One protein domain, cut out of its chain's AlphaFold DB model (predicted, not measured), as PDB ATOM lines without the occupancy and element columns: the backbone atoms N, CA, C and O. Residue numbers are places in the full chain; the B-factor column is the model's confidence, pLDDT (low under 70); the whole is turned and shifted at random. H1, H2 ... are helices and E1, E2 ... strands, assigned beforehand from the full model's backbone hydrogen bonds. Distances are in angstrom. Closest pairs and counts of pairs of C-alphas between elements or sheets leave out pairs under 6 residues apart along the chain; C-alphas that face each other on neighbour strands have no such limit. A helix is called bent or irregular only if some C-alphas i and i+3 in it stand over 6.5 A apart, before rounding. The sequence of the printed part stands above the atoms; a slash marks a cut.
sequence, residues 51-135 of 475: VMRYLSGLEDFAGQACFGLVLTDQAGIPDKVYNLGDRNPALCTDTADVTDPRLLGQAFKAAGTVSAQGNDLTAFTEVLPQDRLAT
ATOM      1  N   VAL A  51     187.697 157.816 262.730       98.31
ATOM      2  CA  VAL A  51     186.824 156.892 263.455       98.31
ATOM      3  C   VAL A  51     185.701 156.449 262.530       98.31
ATOM      4  O   VAL A  51     185.041 157.280 261.914       98.31
ATOM      5  N   MET A  52     185.467 155.148 262.427       98.06
ATOM      6  CA  MET A  52     184.347 154.573 261.681       98.06
ATOM      7  C   MET A  52     183.471 153.711 262.587       98.06
ATOM      8  O   MET A  52     183.894 153.314 263.674       98.06
ATOM      9  N   ARG A  53     182.268 153.383 262.110       98.06
ATOM     10  CA  ARG A  53     181.425 152.331 262.688       98.06
ATOM     11  C   ARG A  53     181.349 151.155 261.725       98.06
ATOM     12  O   ARG A  53     181.185 151.350 260.520       98.06
ATOM     13  N   TYR A  54     181.462 149.941 262.244       98.12
ATOM     14  CA  TYR A  54     181.419 148.722 261.441       98.12
ATOM     15  C   TYR A  54     180.946 147.524 262.267       98.12
ATOM     16  O   TYR A  54     180.944 147.581 263.494       98.12
ATOM     17  N   LEU A  55     180.533 146.450 261.596       97.50
ATOM     18  CA  LEU A  55     180.276 145.164 262.239       97.50
ATOM     19  C   LEU A  55     181.593 144.403 262.417       97.50
ATOM     20  O   LEU A  55     182.239 144.072 261.421       97.50
ATOM     21  N   SER A  56     181.986 144.129 263.662       97.56
ATOM     22  CA  SER A  56     183.229 143.404 263.943       97.56
ATOM     23  C   SER A  56     183.082 141.902 263.692       97.56
ATOM     24  O   SER A  56     182.029 141.305 263.917       97.56
ATOM     25  N   GLY A  57     184.155 141.290 263.199       96.25
ATOM     26  CA  GLY A  57     184.334 139.850 263.066       96.25
ATOM     27  C   GLY A  57     185.286 139.247 264.104       96.25
ATOM     28  O   GLY A  57     185.557 138.051 264.015       96.25
ATOM     29  N   LEU A  58     185.807 140.033 265.056       96.00
ATOM     30  CA  LEU A  58     186.598 139.503 266.173       96.00
ATOM     31  C   LEU A  58     185.732 138.600 267.051       96.00
ATOM     32  O   LEU A  58     184.568 138.907 267.277       96.00
ATOM     33  N   GLU A  59     186.308 137.516 267.574       93.88
ATOM     34  CA  GLU A  59     185.581 136.503 268.355       93.88
ATOM     35  C   GLU A  59     184.791 137.117 269.524       93.88
ATOM     36  O   GLU A  59     183.604 136.831 269.676       93.88
ATOM     37  N   ASP A  60     185.408 138.042 270.262       93.44
ATOM     38  CA  ASP A  60     184.798 138.703 271.424       93.44
ATOM     39  C   ASP A  60     183.725 139.750 271.064       93.44
ATOM     40  O   ASP A  60     182.939 140.146 271.922       93.44
ATOM     41  N   PHE A  61     183.675 140.198 269.804       95.81
ATOM     42  CA  PHE A  61     182.793 141.278 269.331       95.81
ATOM     43  C   PHE A  61     181.984 140.886 268.084       95.81
ATOM     44  O   PHE A  61     181.476 141.747 267.360       95.81
ATOM     45  N   ALA A  62     181.875 139.589 267.799       95.06
ATOM     46  CA  ALA A  62     181.366 139.095 266.529       95.06
ATOM     47  C   ALA A  62     179.921 139.559 266.276       95.06
ATOM     48  O   ALA A  62     179.004 139.265 267.041       95.06
ATOM     49  N   GLY A  63     179.713 140.272 265.168       93.00
ATOM     50  CA  GLY A  63     178.413 140.805 264.761       93.00
ATOM     51  C   GLY A  63     177.974 142.072 265.499       93.00
ATOM     52  O   GLY A  63     176.927 142.621 265.160       93.00
ATOM     53  N   GLN A  64     178.757 142.568 266.458       96.50
ATOM     54  CA  GLN A  64     178.467 143.822 267.146       96.50
ATOM     55  C   GLN A  64     178.856 145.025 266.289       96.50
ATOM     56  O   GLN A  64     179.848 145.008 265.558       96.50
ATOM     57  N   ALA A  65     178.090 146.105 266.419       97.06
ATOM     58  CA  ALA A  65     178.432 147.404 265.872       97.06
ATOM     59  C   ALA A  65     179.493 148.067 266.755       97.06
ATOM     60  O   ALA A  65     179.191 148.526 267.860       97.06
ATOM     61  N   CYS A  66     180.722 148.126 266.251       98.00
ATOM     62  CA  CYS A  66     181.889 148.654 266.942       98.00
ATOM     63  C   CYS A  66     182.356 149.982 266.350       98.00
ATOM     64  O   CYS A  66     182.234 150.232 265.146       98.00
ATOM     65  N   PHE A  67     182.959 150.815 267.196       98.38
ATOM     66  CA  PHE A  67     183.827 151.894 266.741       98.38
ATOM     67  C   PHE A  67     185.217 151.358 266.409       98.38
ATOM     68  O   PHE A  67     185.798 150.576 267.163       98.38
ATOM     69  N   GLY A  68     185.776 151.825 265.299       97.75
ATOM     70  CA  GLY A  68     187.103 151.436 264.849       97.75
ATOM     71  C   GLY A  68     187.941 152.622 264.390       97.75
ATOM     72  O   GLY A  68     187.407 153.596 263.860       97.75
ATOM     73  N   LEU A  69     189.256 152.533 264.579       97.69
ATOM     74  CA  LEU A  69     190.231 153.463 264.011       97.69
ATOM     75  C   LEU A  69     190.682 152.946 262.640       97.69
ATOM     76  O   LEU A  69     191.246 151.860 262.544       97.69
ATOM     77  N   VAL A  70     190.475 153.729 261.581       97.69
ATOM     78  CA  VAL A  70     190.902 153.364 260.222       97.69
ATOM     79  C   VAL A  70     192.423 153.475 260.105       97.69
ATOM     80  O   VAL A  70     192.977 154.579 260.068       97.69
ATOM     81  N   LEU A  71     193.095 152.329 259.999       95.12
ATOM     82  CA  LEU A  71     194.548 152.229 259.881       95.12
ATOM     83  C   LEU A  71     195.009 152.456 258.440       95.12
ATOM     84  O   LEU A  71     195.907 153.256 258.193       95.12
ATOM     85  N   THR A  72     194.373 151.772 257.488       95.50
ATOM     86  CA  THR A  72     194.675 151.886 256.056       95.50
ATOM     87  C   THR A  72     193.396 151.982 255.244       95.50
ATOM     88  O   THR A  72     192.348 151.454 255.619       95.50
ATOM     89  N   ASP A  73     193.498 152.664 254.115       96.44
ATOM     90  CA  ASP A  73     192.454 152.784 253.111       96.44
ATOM     91  C   ASP A  73     193.073 152.668 251.713       96.44
ATOM     92  O   ASP A  73     194.283 152.825 251.534       96.44
ATOM     93  N   GLN A  74     192.233 152.392 250.724       94.81
ATOM     94  CA  GLN A  74     192.585 152.415 249.314       94.81
ATOM     95  C   GLN A  74     191.729 153.478 248.631       94.81
ATOM     96  O   GLN A  74     190.531 153.288 248.439       94.81
ATOM     97  N   ALA A  75     192.341 154.616 248.296       92.88
ATOM     98  CA  ALA A  75     191.663 155.750 247.660       92.88
ATOM     99  C   ALA A  75     190.414 156.241 248.428       92.88
ATOM    100  O   ALA A  75     189.396 156.580 247.830       92.88
ATOM    101  N   GLY A  76     190.481 156.283 249.762       95.12
ATOM    102  CA  GLY A  76     189.372 156.714 250.611       95.12
ATOM    103  C   GLY A  76     188.390 155.606 251.005       95.12
ATOM    104  O   GLY A  76     187.446 155.896 251.737       95.12
ATOM    105  N   ILE A  77     188.598 154.361 250.569       97.62
ATOM    106  CA  ILE A  77     187.802 153.191 250.971       97.62
ATOM    107  C   ILE A  77     188.536 152.437 252.093       97.62
ATOM    108  O   ILE A  77     189.695 152.075 251.891       97.62
ATOM    109  N   PRO A  78     187.926 152.184 253.266       97.75
ATOM    110  CA  PRO A  78     188.624 151.577 254.395       97.75
ATOM    111  C   PRO A  78     189.034 150.123 254.099       97.75
ATOM    112  O   PRO A  78     188.243 149.324 253.596       97.75
ATOM    113  N   ASP A  79     190.276 149.782 254.446       97.06
ATOM    114  CA  ASP A  79     190.885 148.463 254.219       97.06
ATOM    115  C   ASP A  79     191.181 147.749 255.543       97.06
ATOM    116  O   ASP A  79     190.712 146.634 255.765       97.06
ATOM    117  N   LYS A  80     191.893 148.415 256.462       97.12
ATOM    118  CA  LYS A  80     192.169 147.885 257.804       97.12
ATOM    119  C   LYS A  80     191.662 148.817 258.877       97.12
ATOM    120  O   LYS A  80     191.897 150.027 258.831       97.12
ATOM    121  N   VAL A  81     191.034 148.229 259.883       97.44
ATOM    122  CA  VAL A  81     190.487 148.933 261.036       97.44
ATOM    123  C   VAL A  81     191.017 148.310 262.317       97.44
ATOM    124  O   VAL A  81     191.155 147.097 262.413       97.44
ATOM    125  N   TYR A  82     191.333 149.142 263.300       97.06
ATOM    126  CA  TYR A  82     191.624 148.705 264.655       97.06
ATOM    127  C   TYR A  82     190.367 148.830 265.509       97.06
ATOM    128  O   TYR A  82     189.835 149.935 265.650       97.06
ATOM    129  N   ASN A  83     189.894 147.721 266.073       97.81
ATOM    130  CA  ASN A  83     188.705 147.699 266.915       97.81
ATOM    131  C   ASN A  83     188.971 148.445 268.234       97.81
ATOM    132  O   ASN A  83     189.815 148.039 269.034       97.81
ATOM    133  N   LEU A  84     188.246 149.538 268.486       97.31
ATOM    134  CA  LEU A  84     188.426 150.340 269.704       97.31
ATOM    135  C   LEU A  84     187.787 149.699 270.945       97.31
ATOM    136  O   LEU A  84     188.050 150.159 272.060       97.31
ATOM    137  N   GLY A  85     187.023 148.617 270.769       96.00
ATOM    138  CA  GLY A  85     186.558 147.727 271.833       96.00
ATOM    139  C   GLY A  85     187.690 147.206 272.723       96.00
ATOM    140  O   GLY A  85     187.481 147.048 273.922       96.00
ATOM    141  N   ASP A  86     188.911 147.070 272.185       93.62
ATOM    142  CA  ASP A  86     190.134 146.775 272.958       93.62
ATOM    143  C   ASP A  86     190.344 147.750 274.126       93.62
ATOM    144  O   ASP A  86     190.693 147.374 275.243       93.62
ATOM    145  N   ARG A  87     190.111 149.042 273.875       93.88
ATOM    146  CA  ARG A  87     190.336 150.104 274.865       93.88
ATOM    147  C   ARG A  87     189.147 150.281 275.787       93.88
ATOM    148  O   ARG A  87     189.315 150.705 276.931       93.88
ATOM    149  N   ASN A  88     187.954 150.006 275.276       94.62
ATOM    150  CA  ASN A  88     186.719 150.059 276.030       94.62
ATOM    151  C   ASN A  88     185.663 149.172 275.353       94.62
ATOM    152  O   ASN A  88     185.111 149.593 274.335       94.62
ATOM    153  N   PRO A  89     185.305 148.013 275.938       95.25
ATOM    154  CA  PRO A  89     184.303 147.112 275.367       95.25
ATOM    155  C   PRO A  89     182.940 147.767 275.106       95.25
ATOM    156  O   PRO A  89     182.223 147.336 274.212       95.25
ATOM    157  N   ALA A  90     182.591 148.852 275.815       94.88
ATOM    158  CA  ALA A  90     181.355 149.604 275.569       94.88
ATOM    159  C   ALA A  90     181.324 150.322 274.204       94.88
ATOM    160  O   ALA A  90     180.274 150.809 273.796       94.88
ATOM    161  N   LEU A  91     182.457 150.406 273.497       96.75
ATOM    162  CA  LEU A  91     182.532 150.906 272.122       96.75
ATOM    163  C   LEU A  91     182.057 149.880 271.080       96.75
ATOM    164  O   LEU A  91     182.026 150.208 269.895       96.75
ATOM    165  N   CYS A  92     181.662 148.684 271.514       96.69
ATOM    166  CA  CYS A  92     180.960 147.681 270.726       96.69
ATOM    167  C   CYS A  92     179.570 147.441 271.322       96.69
ATOM    168  O   CYS A  92     179.412 147.278 272.530       96.69
ATOM    169  N   THR A  93     178.541 147.461 270.475       93.94
ATOM    170  CA  THR A  93     177.140 147.333 270.902       93.94
ATOM    171  C   THR A  93     176.370 146.389 269.989       93.94
ATOM    172  O   THR A  93     176.637 146.333 268.791       93.94
ATOM    173  N   ASP A  94     175.350 145.717 270.517       88.94
ATOM    174  CA  ASP A  94     174.499 144.815 269.724       88.94
ATOM    175  C   ASP A  94     173.561 145.562 268.751       88.94
ATOM    176  O   ASP A  94     172.918 144.951 267.900       88.94
ATOM    177  N   THR A  95     173.461 146.894 268.857       81.94
ATOM    178  CA  THR A  95     172.574 147.718 268.026       81.94
ATOM    179  C   THR A  95     173.350 148.516 266.980       81.94
ATOM    180  O   THR A  95     174.048 149.478 267.300       81.94
ATOM    181  N   ALA A  96     173.162 148.187 265.702       76.19
ATOM    182  CA  ALA A  96     173.770 148.929 264.595       76.19
ATOM    183  C   ALA A  96     173.089 150.285 264.316       76.19
ATOM    184  O   ALA A  96     173.761 151.250 263.931       76.19
ATOM    185  N   ASP A  97     171.783 150.384 264.574       77.75
ATOM    186  CA  ASP A  97     170.933 151.473 264.073       77.75
ATOM    187  C   ASP A  97     171.048 152.789 264.852       77.75
ATOM    188  O   ASP A  97     170.716 153.851 264.328       77.75
ATOM    189  N   VAL A  98     171.513 152.741 266.104       85.88
ATOM    190  CA  VAL A  98     171.549 153.903 267.002       85.88
ATOM    191  C   VAL A  98     172.946 154.092 267.568       85.88
ATOM    192  O   VAL A  98     173.598 153.145 267.994       85.88
ATOM    193  N   THR A  99     173.407 155.338 267.581       88.75
ATOM    194  CA  THR A  99     174.657 155.742 268.223       88.75
ATOM    195  C   THR A  99     174.377 156.520 269.502       88.75
ATOM    196  O   THR A  99     173.655 157.518 269.489       88.75
ATOM    197  N   ASP A 100     174.978 156.086 270.612       90.00
ATOM    198  CA  ASP A 100     175.071 156.904 271.821       90.00
ATOM    199  C   ASP A 100     176.152 157.984 271.609       90.00
ATOM    200  O   ASP A 100     177.327 157.639 271.441       90.00
ATOM    201  N   PRO A 101     175.808 159.285 271.631       87.00
ATOM    202  CA  PRO A 101     176.775 160.366 271.427       87.00
ATOM    203  C   PRO A 101     177.925 160.344 272.438       87.00
ATOM    204  O   PRO A 101     179.051 160.711 272.107       87.00
ATOM    205  N   ARG A 102     177.682 159.841 273.658       89.38
ATOM    206  CA  ARG A 102     178.719 159.715 274.695       89.38
ATOM    207  C   ARG A 102     179.806 158.728 274.282       89.38
ATOM    208  O   ARG A 102     180.974 158.934 274.612       89.38
ATOM    209  N   LEU A 103     179.433 157.669 273.562       93.19
ATOM    210  CA  LEU A 103     180.386 156.693 273.035       93.19
ATOM    211  C   LEU A 103     181.194 157.274 271.873       93.19
ATOM    212  O   LEU A 103     182.362 156.930 271.735       93.19
ATOM    213  N   LEU A 104     180.634 158.208 271.097       93.50
ATOM    214  CA  LEU A 104     181.348 158.864 270.000       93.50
ATOM    215  C   LEU A 104     182.552 159.677 270.505       93.50
ATOM    216  O   LEU A 104     183.665 159.525 270.002       93.50
ATOM    217  N   GLY A 105     182.365 160.473 271.565       93.00
ATOM    218  CA  GLY A 105     183.466 161.194 272.215       93.00
ATOM    219  C   GLY A 105     184.520 160.255 272.823       93.00
ATOM    220  O   GLY A 105     185.725 160.491 272.704       93.00
ATOM    221  N   GLN A 106     184.087 159.139 273.421       95.56
ATOM    222  CA  GLN A 106     185.000 158.111 273.937       95.56
ATOM    223  C   GLN A 106     185.781 157.412 272.818       95.56
ATOM    224  O   GLN A 106     186.973 157.156 272.991       95.56
ATOM    225  N   ALA A 107     185.150 157.157 271.669       97.19
ATOM    226  CA  ALA A 107     185.795 156.571 270.502       97.19
ATOM    227  C   ALA A 107     186.915 157.473 269.975       97.19
ATOM    228  O   ALA A 107     188.022 156.990 269.749       97.19
ATOM    229  N   PHE A 108     186.692 158.789 269.868       96.62
ATOM    230  CA  PHE A 108     187.749 159.728 269.478       96.62
ATOM    231  C   PHE A 108     188.923 159.749 270.457       96.62
ATOM    232  O   PHE A 108     190.082 159.721 270.039       96.62
ATOM    233  N   LYS A 109     188.644 159.734 271.766       94.75
ATOM    234  CA  LYS A 109     189.688 159.660 272.796       94.75
ATOM    235  C   LYS A 109     190.490 158.355 272.712       94.75
ATOM    236  O   LYS A 109     191.721 158.378 272.813       94.75
ATOM    237  N   ALA A 110     189.810 157.224 272.516       95.62
ATOM    238  CA  ALA A 110     190.445 155.921 272.343       95.62
ATOM    239  C   ALA A 110     191.307 155.895 271.072       95.62
ATOM    240  O   ALA A 110     192.477 155.522 271.137       95.62
ATOM    241  N   ALA A 111     190.771 156.379 269.950       95.75
ATOM    242  CA  ALA A 111     191.475 156.479 268.678       95.75
ATOM    243  C   ALA A 111     192.742 157.337 268.790       95.75
ATOM    244  O   ALA A 111     193.811 156.891 268.387       95.75
ATOM    245  N   GLY A 112     192.662 158.515 269.419       93.62
ATOM    246  CA  GLY A 112     193.832 159.364 269.663       93.62
ATOM    247  C   GLY A 112     194.899 158.686 270.529       93.62
ATOM    248  O   GLY A 112     196.089 158.812 270.255       93.62
ATOM    249  N   THR A 113     194.482 157.906 271.533       91.94
ATOM    250  CA  THR A 113     195.405 157.132 272.382       91.94
ATOM    251  C   THR A 113     196.113 156.040 271.582       91.94
ATOM    252  O   THR A 113     197.329 155.893 271.698       91.94
ATOM    253  N   VAL A 114     195.375 155.298 270.750       91.88
ATOM    254  CA  VAL A 114     195.936 154.255 269.876       91.88
ATOM    255  C   VAL A 114     196.892 154.869 268.854       91.88
ATOM    256  O   VAL A 114     198.006 154.382 268.713       91.88
ATOM    257  N   SER A 115     196.515 155.970 268.201       90.25
ATOM    258  CA  SER A 115     197.370 156.658 267.225       90.25
ATOM    259  C   SER A 115     198.672 157.197 267.829       90.25
ATOM    260  O   SER A 115     199.678 157.265 267.129       90.25
ATOM    261  N   ALA A 116     198.677 157.566 269.115       86.62
ATOM    262  CA  ALA A 116     199.877 158.031 269.813       86.62
ATOM    263  C   ALA A 116     200.799 156.884 270.277       86.62
ATOM    264  O   ALA A 116     201.994 157.092 270.484       86.62
ATOM    265  N   GLN A 117     200.259 155.678 270.465       76.00
ATOM    266  CA  GLN A 117     201.003 154.499 270.899       76.00
ATOM    267  C   GLN A 117     201.492 153.727 269.666       76.00
ATOM    268  O   GLN A 117     200.744 152.951 269.087       76.00
ATOM    269  N   GLY A 118     202.755 153.905 269.266       63.38
ATOM    270  CA  GLY A 118     203.392 153.175 268.152       63.38
ATOM    271  C   GLY A 118     203.642 151.677 268.412       63.38
ATOM    272  O   GLY A 118     204.702 151.164 268.060       63.38
ATOM    273  N   ASN A 119     202.711 151.001 269.084       67.00
ATOM    274  CA  ASN A 119     202.794 149.602 269.499       67.00
ATOM    275  C   ASN A 119     202.331 148.645 268.388       67.00
ATOM    276  O   ASN A 119     201.745 149.057 267.389       67.00
ATOM    277  N   ASP A 120     202.556 147.346 268.595       75.94
ATOM    278  CA  ASP A 120     201.963 146.288 267.777       75.94
ATOM    279  C   ASP A 120     200.432 146.270 267.956       75.94
ATOM    280  O   ASP A 120     199.918 145.964 269.032       75.94
ATOM    281  N   LEU A 121     199.709 146.642 266.897       85.12
ATOM    282  CA  LEU A 121     198.246 146.732 266.862       85.12
ATOM    283  C   LEU A 121     197.579 145.474 266.275       85.12
ATOM    284  O   LEU A 121     196.369 145.471 266.044       85.12
ATOM    285  N   THR A 122     198.335 144.408 266.001       85.50
ATOM    286  CA  THR A 122     197.846 143.259 265.217       85.50
ATOM    287  C   THR A 122     196.661 142.525 265.845       85.50
ATOM    288  O   THR A 122     195.752 142.149 265.111       85.50
ATOM    289  N   ALA A 123     196.621 142.372 267.173       88.81
ATOM    290  CA  ALA A 123     195.611 141.560 267.866       88.81
ATOM    291  C   ALA A 123     194.156 142.030 267.663       88.81
ATOM    292  O   ALA A 123     193.251 141.202 267.626       88.81
ATOM    293  N   PHE A 124     193.938 143.337 267.495       94.81
ATOM    294  CA  PHE A 124     192.606 143.935 267.305       94.81
ATOM    295  C   PHE A 124     192.456 144.605 265.936       94.81
ATOM    296  O   PHE A 124     191.544 145.403 265.723       94.81
ATOM    297  N   THR A 125     193.361 144.303 265.002       96.56
ATOM    298  CA  THR A 125     193.260 144.776 263.622       96.56
ATOM    299  C   THR A 125     192.433 143.803 262.793       96.56
ATOM    300  O   THR A 125     192.742 142.617 262.707       96.56
ATOM    301  N   GLU A 126     191.428 144.326 262.103       97.38
ATOM    302  CA  GLU A 126     190.573 143.588 261.184       97.38
ATOM    303  C   GLU A 126     190.785 144.089 259.753       97.38
ATOM    304  O   GLU A 126     190.876 145.293 259.500       97.38
ATOM    305  N   VAL A 127     190.854 143.154 258.805       97.81
ATOM    306  CA  VAL A 127     190.816 143.459 257.370       97.81
ATOM    307  C   VAL A 127     189.357 143.452 256.937       97.81
ATOM    308  O   VAL A 127     188.668 142.442 257.090       97.81
ATOM    309  N   LEU A 128     188.879 144.568 256.393       97.50
ATOM    310  CA  LEU A 128     187.496 144.686 255.957       97.50
ATOM    311  C   LEU A 128     187.268 143.917 254.643       97.50
ATOM    312  O   LEU A 128     188.047 144.068 253.695       97.50
ATOM    313  N   PRO A 129     186.188 143.119 254.544       96.19
ATOM    314  CA  PRO A 129     185.854 142.398 253.322       96.19
ATOM    315  C   PRO A 129     185.366 143.383 252.252       96.19
ATOM    316  O   PRO A 129     184.233 143.865 252.303       96.19
ATOM    317  N   GLN A 130     186.229 143.686 251.281       96.25
ATOM    318  CA  GLN A 130     185.983 144.709 250.252       96.25
ATOM    319  C   GLN A 130     184.725 144.436 249.404       96.25
ATOM    320  O   GLN A 130     184.058 145.362 248.953       96.25
ATOM    321  N   ASP A 131     184.354 143.168 249.234       95.25
ATOM    322  CA  ASP A 131     183.151 142.707 248.533       95.25
ATOM    323  C   ASP A 131     181.859 142.821 249.368       95.25
ATOM    324  O   ASP A 131     180.761 142.656 248.839       95.25
ATOM    325  N   ARG A 132     181.974 143.113 250.670       95.31
ATOM    326  CA  ARG A 132     180.854 143.191 251.625       95.31
ATOM    327  C   ARG A 132     180.820 144.500 252.415       95.31
ATOM    328  O   ARG A 132     180.156 144.582 253.446       95.31
ATOM    329  N   LEU A 133     181.481 145.554 251.934       96.94
ATOM    330  CA  LEU A 133     181.486 146.856 252.613       96.94
ATOM    331  C   LEU A 133     180.074 147.414 252.849       96.94
ATOM    332  O   LEU A 133     179.838 148.026 253.885       96.94
ATOM    333  N   ALA A 134     179.131 147.150 251.940       95.81
ATOM    334  CA  ALA A 134     177.729 147.567 252.052       95.81
ATOM    335  C   ALA A 134     177.016 147.045 253.310       95.81
ATOM    336  O   ALA A 134     176.089 147.687 253.797       95.81
ATOM    337  N   THR A 135     177.423 145.880 253.821       94.19
ATOM    338  CA  THR A 135     176.817 145.253 255.003       94.19
ATOM    339  C   THR A 135     177.684 145.382 256.249       94.19
ATOM    340  O   THR A 135     177.159 145.296 257.354       94.19
TER     341      THR A 135
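Overview. This is residues 51 to 135 of the 475 residues of the protein "FAA_hydrolase domain-containing protein" of Gammaproteobacteria bacterium (UniProt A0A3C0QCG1). A strongly twisted sheet of four antiparallel strands, E1 to E4, has one long helix, H1, packed slantwise over one face; E2, the longest strand, bends sharply at residue 71. The small irregular helix H2 only grazes the sheet, far from H1, and a long stretch with no named element, residues 84 to 100, runs from E3 to H1. The printed part has 85 residues with four named strands and two named helices, in the order E1 E2 E3 H1 E4 H2; the sheet's order is E1 - E2 - E3 - E4, and the class is mixed, helices and strands. It is compact, with a radius of gyration of the C-alphas of 12.0 A and spans of 32 by 31 by 24 A.

Along the chain. E1, residues 51 to 55, is 13.5 A long and begins at C-alpha 51 (186.824, 156.892, 263.455). E2, residues 65 to 74, is 22.4 A long. E3, residues 77 to 83, is 16.9 A long. H1, residues 101 to 116, is 23.3 A long and begins at C-alpha 101 (176.775, 160.366, 271.427). E4, residues 125 to 127, is 6.8 A long. H2, residues 130 to 135, is 10.3 A long and ends at C-alpha 135 (176.817, 145.253, 255.003); it is irregular, with C-alphas 131 and 134 8.1 A apart.

Arrangement. E1, E2 and E3 make a meander, each strand the antiparallel neighbour of the one before, and E1 and E2, like E2 and E3, form a hairpin. Across E1 and E2, N 66 and O 54 are 2.8 A apart; across E2 and E3, N 71 and O 80 are 2.8 A apart. E2 bends by 78 degrees at residue 71. E4 is an edge strand beside E3, with N 126 and O 81 2.8 A apart. Residues 65 to 66 of E2 also pair, antiparallel, with residues 92 to 93. H1 is on the sheet at a height of 9.5 A, two layers in all; it lies over E2 and only just over E1, with 3 of its C-alphas falling on E1. On the local plane its line stands at 38 degrees to E2, slantwise to the strands. The closest C-alphas of H1 and E2 are those of Ala 111 and Leu 69, 5.7 A apart. H2 only grazes the sheet, with its residues 130 to 135; H1 and H2 are apart. In H1 every O i to N i+4 pair is within hydrogen-bond range; in H2 0 of 2 are, and 1 of 3 O i to N i+3 pairs.

Size, cuts and confidence. The two C-alphas farthest apart, those of Asp 97 and Gly 118, are 32.8 A apart. The printed part has no cut, and the link from E3 to H1, 17 residues, is long. Mean pLDDT of the printed part is 93.1, and residues 118 to 119 are under 70.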